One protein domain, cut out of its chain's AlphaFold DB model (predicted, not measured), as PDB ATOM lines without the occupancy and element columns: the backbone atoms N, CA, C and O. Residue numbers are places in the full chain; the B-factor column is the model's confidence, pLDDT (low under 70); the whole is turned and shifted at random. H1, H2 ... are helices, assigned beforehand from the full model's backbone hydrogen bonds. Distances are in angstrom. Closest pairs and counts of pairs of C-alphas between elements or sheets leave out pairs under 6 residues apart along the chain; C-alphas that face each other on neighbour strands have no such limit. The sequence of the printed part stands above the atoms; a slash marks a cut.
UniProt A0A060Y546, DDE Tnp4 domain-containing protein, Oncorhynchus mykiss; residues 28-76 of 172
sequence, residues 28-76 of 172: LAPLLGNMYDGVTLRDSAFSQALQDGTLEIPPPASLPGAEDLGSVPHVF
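This is residues 28 to 76 of the 172 residues of the protein "DDE Tnp4 domain-containing protein" of Oncorhynchus mykiss (UniProt A0A060Y546). A flat, open arch: the long helix H1 makes one leg, the short helix H2 meets it at a corner, and residues 52 to 76, with no named element, make the other leg, which turns at residues 64 to 69 and folds back. The printed part has 49 residues, with H1 before H2 and no named strand; the class is all helix, though helices hold 22 of the 49. The whole is extended, with a radius of gyration of the C-alphas of 16.2 A and spans of 47 by 25 by 10 A.

H1, residues 29 to 43, is 21.3 A long and begins at C-alpha 29 (62.669, 59.819, 26.204). H2, residues 45 to 51, ends at C-alpha 51 (48.830, 39.295, 42.959).

H1 and H2, joined by a tight link, are close but not clearly touching; their closest C-alphas, of Leu 41 and Ser 47, are 6.1 A apart. They run the same way at a steep tilt of 68 degrees, only just short of about perpendicular. Every O i to N i+4 pair is within hydrogen-bond range in H2, and 8 of 11 in H1. Residues 61 to 62 pair antiparallel with residues 71 to 72.

The C-alphas of Leu 28 and Glu 67, the two farthest apart, are 47.2 A apart. The printed part has no cut. Residues 28 to 45 stand free; pLDDT is under 70 at residues 28 to 42.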
ATOM      1  N   LEU A  28      66.941  59.621  25.975       39.88
ATOM      2  CA  LEU A  28      66.337  59.266  27.263       39.88
ATOM      3  C   LEU A  28      64.813  59.059  27.163       39.88
ATOM      4  O   LEU A  28      64.260  58.179  27.820       39.88
ATOM      5  N   ALA A  29      64.131  59.825  26.305       39.75
ATOM      6  CA  ALA A  29      62.669  59.819  26.204       39.75
ATOM      7  C   ALA A  29      62.039  58.443  25.856       39.75
ATOM      8  O   ALA A  29      61.058  58.079  26.507       39.75
ATOM      9  N   PRO A  30      62.577  57.629  24.917       43.38
ATOM     10  CA  PRO A  30      62.012  56.307  24.609       43.38
ATOM     11  C   PRO A  30      62.192  55.272  25.731       43.38
ATOM     12  O   PRO A  30      61.452  54.292  25.788       43.38
ATOM     13  N   LEU A  31      63.189  55.464  26.602       40.62
ATOM     14  CA  LEU A  31      63.471  54.565  27.723       40.62
ATOM     15  C   LEU A  31      62.577  54.883  28.926       40.62
ATOM     16  O   LEU A  31      62.058  53.965  29.559       40.62
ATOM     17  N   LEU A  32      62.347  56.173  29.193       48.00
ATOM     18  CA  LEU A  32      61.542  56.632  30.324       48.00
ATOM     19  C   LEU A  32      60.092  56.141  30.262       48.00
ATOM     20  O   LEU A  32      59.605  55.664  31.278       48.00
ATOM     21  N   GLY A  33      59.425  56.182  29.102       47.06
ATOM     22  CA  GLY A  33      58.038  55.701  28.981       47.06
ATOM     23  C   GLY A  33      57.893  54.225  29.371       47.06
ATOM     24  O   GLY A  33      57.146  53.884  30.281       47.06
ATOM     25  N   ASN A  34      58.717  53.359  28.777       52.03
ATOM     26  CA  ASN A  34      58.674  51.909  29.003       52.03
ATOM     27  C   ASN A  34      59.054  51.522  30.453       52.03
ATOM     28  O   ASN A  34      58.557  50.535  30.993       52.03
ATOM     29  N   MET A  35      59.935  52.296  31.100       51.38
ATOM     30  CA  MET A  35      60.254  52.128  32.524       51.38
ATOM     31  C   MET A  35      59.118  52.633  33.426       51.38
ATOM     32  O   MET A  35      58.790  51.972  34.410       51.38
ATOM     33  N   TYR A  36      58.500  53.764  33.081       57.22
ATOM     34  CA  TYR A  36      57.402  54.356  33.839       57.22
ATOM     35  C   TYR A  36      56.142  53.491  33.792       57.22
ATOM     36  O   TYR A  36      55.515  53.299  34.827       57.22
ATOM     37  N   ASP A  37      55.812  52.894  32.645       57.84
ATOM     38  CA  ASP A  37      54.676  51.975  32.506       57.84
ATOM     39  C   ASP A  37      54.852  50.734  33.397       57.84
ATOM     40  O   ASP A  37      53.931  50.331  34.109       57.84
ATOM     41  N   GLY A  38      56.058  50.152  33.418       59.91
ATOM     42  CA  GLY A  38      56.382  48.989  34.251       59.91
ATOM     43  C   GLY A  38      56.311  49.263  35.760       59.91
ATOM     44  O   GLY A  38      55.834  48.408  36.509       59.91
ATOM     45  N   VAL A  39      56.751  50.447  36.201       60.94
ATOM     46  CA  VAL A  39      56.666  50.892  37.607       60.94
ATOM     47  C   VAL A  39      55.227  51.261  37.975       60.94
ATOM     48  O   VAL A  39      54.696  50.752  38.956       60.94
ATOM     49  N   THR A  40      54.552  52.045  37.131       65.75
ATOM     50  CA  THR A  40      53.155  52.461  37.328       65.75
ATOM     51  C   THR A  40      52.222  51.261  37.424       65.75
ATOM     52  O   THR A  40      51.351  51.236  38.290       65.75
ATOM     53  N   LEU A  41      52.415  50.227  36.591       68.62
ATOM     54  CA  LEU A  41      51.658  48.992  36.754       68.62
ATOM     55  C   LEU A  41      52.035  48.296  38.061       68.62
ATOM     56  O   LEU A  41      51.116  47.962  38.797       68.62
ATOM     57  N   ARG A  42      53.326  48.104  38.382       68.69
ATOM     58  CA  ARG A  42      53.760  47.418  39.619       68.69
ATOM     59  C   ARG A  42      53.078  47.983  40.868       68.69
ATOM     60  O   ARG A  42      52.574  47.183  41.657       68.69
ATOM     61  N   ASP A  43      53.043  49.306  40.987       72.69
ATOM     62  CA  ASP A  43      52.575  50.026  42.175       72.69
ATOM     63  C   ASP A  43      51.057  50.312  42.151       72.69
ATOM     64  O   ASP A  43      50.495  50.817  43.122       72.69
ATOM     65  N   SER A  44      50.362  49.964  41.059       79.12
ATOM     66  CA  SER A  44      48.909  50.124  40.938       79.12
ATOM     67  C   SER A  44      48.112  49.123  41.784       79.12
ATOM     68  O   SER A  44      48.475  47.950  41.908       79.12
ATOM     69  N   ALA A  45      46.928  49.550  42.237       80.19
ATOM     70  CA  ALA A  45      45.933  48.673  42.864       80.19
ATOM     71  C   ALA A  45      45.544  47.474  41.972       80.19
ATOM     72  O   ALA A  45      45.266  46.393  42.479       80.19
ATOM     73  N   PHE A  46      45.596  47.623  40.640       81.44
ATOM     74  CA  PHE A  46      45.391  46.518  39.697       81.44
ATOM     75  C   PHE A  46      46.467  45.428  39.833       81.44
ATOM     76  O   PHE A  46      46.145  44.245  39.849       81.44
ATOM     77  N   SER A  47      47.745  45.799  39.959       79.12
ATOM     78  CA  SER A  47      48.838  44.835  40.156       79.12
ATOM     79  C   SER A  47      48.799  44.171  41.529       79.12
ATOM     80  O   SER A  47      49.203  43.013  41.632       79.12
ATOM     81  N   GLN A  48      48.312  44.870  42.557       81.25
ATOM     82  CA  GLN A  48      48.063  44.301  43.887       81.25
ATOM     83  C   GLN A  48      46.923  43.274  43.813       81.25
ATOM     84  O   GLN A  48      47.180  42.089  43.978       81.25
ATOM     85  N   ALA A  49      45.730  43.662  43.349       81.38
ATOM     86  CA  ALA A  49      44.594  42.748  43.175       81.38
ATOM     87  C   ALA A  49      44.878  41.553  42.232       81.38
ATOM     88  O   ALA A  49      44.306  40.477  42.401       81.38
ATOM     89  N   LEU A  50      45.778  41.711  41.253       81.38
ATOM     90  CA  LEU A  50      46.255  40.629  40.378       81.38
ATOM     91  C   LEU A  50      47.269  39.685  41.061       81.38
ATOM     92  O   LEU A  50      47.451  38.561  40.598       81.38
ATOM     93  N   GLN A  51      47.959  40.130  42.115       79.12
ATOM     94  CA  GLN A  51      48.830  39.295  42.959       79.12
ATOM     95  C   GLN A  51      48.037  38.594  44.061       79.12
ATOM     96  O   GLN A  51      48.230  37.403  44.276       79.12
ATOM     97  N   ASP A  52      47.113  39.319  44.685       79.50
ATOM     98  CA  ASP A  52      46.296  38.856  45.806       79.50
ATOM     99  C   ASP A  52      45.127  37.955  45.355       79.50
ATOM    100  O   ASP A  52      44.346  37.472  46.172       79.50
ATOM    101  N   GLY A  53      44.974  37.739  44.042       75.31
ATOM    102  CA  GLY A  53      43.901  36.931  43.452       75.31
ATOM    103  C   GLY A  53      42.502  37.544  43.586       75.31
ATOM    104  O   GLY A  53      41.522  36.902  43.227       75.31
ATOM    105  N   THR A  54      42.400  38.780  44.083       76.81
ATOM    106  CA  THR A  54      41.142  39.511  44.318       76.81
ATOM    107  C   THR A  54      40.500  40.014  43.028       76.81
ATOM    108  O   THR A  54      39.329  40.383  43.012       76.81
ATOM    109  N   LEU A  55      41.254  40.046  41.928       75.19
ATOM    110  CA  LEU A  55      40.673  40.224  40.607       75.19
ATOM    111  C   LEU A  55      39.825  38.979  40.281       75.19
ATOM    112  O   LEU A  55      40.395  37.911  40.060       75.19
ATOM    113  N   GLU A  56      38.494  39.125  40.238       79.31
ATOM    114  CA  GLU A  56      37.509  38.064  39.934       79.31
ATOM    115  C   GLU A  56      37.601  37.591  38.469       79.31
ATOM    116  O   GLU A  56      36.705  37.770  37.643       79.31
ATOM    117  N   ILE A  57      38.745  37.015  38.116       80.81
ATOM    118  CA  ILE A  57      39.026  36.465  36.798       80.81
ATOM    119  C   ILE A  57      38.247  35.148  36.687       80.81
ATOM    120  O   ILE A  57      38.429  34.275  37.540       80.81
ATOM    121  N   PRO A  58      37.400  34.969  35.657       82.44
ATOM    122  CA  PRO A  58      36.639  33.739  35.503       82.44
ATOM    123  C   PRO A  58      37.578  32.526  35.416       82.44
ATOM    124  O   PRO A  58      38.669  32.632  34.835       82.44
ATOM    125  N   PRO A  59      37.170  31.369  35.970       79.50
ATOM    126  CA  PRO A  59      37.990  30.166  35.948       79.50
ATOM    127  C   PRO A  59      38.356  29.778  34.505       79.50
ATOM    128  O   PRO A  59      37.660  30.180  33.567       79.50
ATOM    129  N   PRO A  60      39.448  29.016  34.306       80.44
ATOM    130  CA  PRO A  60      39.838  28.522  32.992       80.44
ATOM    131  C   PRO A  60      38.652  27.898  32.243       80.44
ATOM    132  O   PRO A  60      37.875  27.132  32.823       80.44
ATOM    133  N   ALA A  61      38.516  28.239  30.963       81.69
ATOM    134  CA  ALA A  61      37.395  27.833  30.124       81.69
ATOM    135  C   ALA A  61      37.890  27.224  28.807       81.69
ATOM    136  O   ALA A  61      38.928  27.622  28.273       81.69
ATOM    137  N   SER A  62      37.138  26.263  28.269       82.12
ATOM    138  CA  SER A  62      37.399  25.714  26.936       82.12
ATOM    139  C   SER A  62      37.132  26.776  25.868       82.12
ATOM    140  O   SER A  62      36.125  27.487  25.915       82.12
ATOM    141  N   LEU A  63      38.034  26.894  24.894       79.44
ATOM    142  CA  LEU A  63      37.887  27.845  23.796       79.44
ATOM    143  C   LEU A  63      36.995  27.252  22.691       79.44
ATOM    144  O   LEU A  63      37.292  26.157  22.207       79.44
ATOM    145  N   PRO A  64      35.948  27.963  22.225       77.62
ATOM    146  CA  PRO A  64      35.075  27.451  21.173       77.62
ATOM    147  C   PRO A  64      35.865  27.233  19.874       77.62
ATOM    148  O   PRO A  64      36.469  28.163  19.335       77.62
ATOM    149  N   GLY A  65      35.860  25.992  19.377       78.06
ATOM    150  CA  GLY A  65      36.652  25.570  18.214       78.06
ATOM    151  C   GLY A  65      38.091  25.140  18.525       78.06
ATOM    152  O   GLY A  65      38.888  25.017  17.597       78.06
ATOM    153  N   ALA A  66      38.423  24.925  19.799       77.94
ATOM    154  CA  ALA A  66      39.719  24.435  20.266       77.94
ATOM    155  C   ALA A  66      39.564  23.509  21.495       77.94
ATOM    156  O   ALA A  66      40.256  23.657  22.502       77.94
ATOM    157  N   GLU A  67      38.616  22.568  21.415       78.31
ATOM    158  CA  GLU A  67      38.313  21.568  22.457       78.31
ATOM    159  C   GLU A  67      39.554  20.731  22.836       78.31
ATOM    160  O   GLU A  67      39.735  20.345  23.990       78.31
ATOM    161  N   ASP A  68      40.440  20.490  21.865       79.94
ATOM    162  CA  ASP A  68      41.677  19.711  21.974       79.94
ATOM    163  C   ASP A  68      42.746  20.359  22.868       79.94
ATOM    164  O   ASP A  68      43.610  19.667  23.408       79.94
ATOM    165  N   LEU A  69      42.672  21.679  23.061       74.62
ATOM    166  CA  LEU A  69      43.537  22.428  23.974       74.62
ATOM    167  C   LEU A  69      43.060  22.374  25.435       74.62
ATOM    168  O   LEU A  69      43.788  22.816  26.326       74.62
ATOM    169  N   GLY A  70      41.873  21.816  25.691       82.19
ATOM    170  CA  GLY A  70      41.284  21.728  27.020       82.19
ATOM    171  C   GLY A  70      40.946  23.096  27.619       82.19
ATOM    172  O   GLY A  70      40.642  24.060  26.915       82.19
ATOM    173  N   SER A  71      40.975  23.173  28.948       79.88
ATOM    174  CA  SER A  71      40.608  24.387  29.675       79.88
ATOM    175  C   SER A  71      41.764  25.393  29.719       79.88
ATOM    176  O   SER A  71      42.828  25.112  30.278       79.88
ATOM    177  N   VAL A  72      41.562  26.576  29.131       81.88
ATOM    178  CA  VAL A  72      42.598  27.603  28.956       81.88
ATOM    179  C   VAL A  72      42.381  28.751  29.953       81.88
ATOM    180  O   VAL A  72      41.258  29.242  30.086       81.88
ATOM    181  N   PRO A  73      43.424  29.210  30.676       83.50
ATOM    182  CA  PRO A  73      43.289  30.311  31.624       83.50
ATOM    183  C   PRO A  73      43.037  31.651  30.923       83.50
ATOM    184  O   PRO A  73      43.607  31.949  29.872       83.50
ATOM    185  N   HIS A  74      42.233  32.500  31.561       83.56
ATOM    186  CA  HIS A  74      42.034  33.882  31.140       83.56
ATOM    187  C   HIS A  74      43.280  34.722  31.455       83.56
ATOM    188  O   HIS A  74      43.759  34.754  32.590       83.56
ATOM    189  N   VAL A  75      43.813  35.411  30.443       84.94
ATOM    190  CA  VAL A  75      45.081  36.149  30.532       84.94
ATOM    191  C   VAL A  75      44.958  37.568  29.985       84.94
ATOM    192  O   VAL A  75      44.403  37.800  28.911       84.94
ATOM    193  N   PHE A  76      45.545  38.524  30.699       85.56
ATOM    194  CA  PHE A  76      45.739  39.882  30.207       85.56
ATOM    195  C   PHE A  76      46.891  39.934  29.195       85.56
ATOM    196  O   PHE A  76      47.853  39.164  29.272       85.56
TER     197      PHE A  76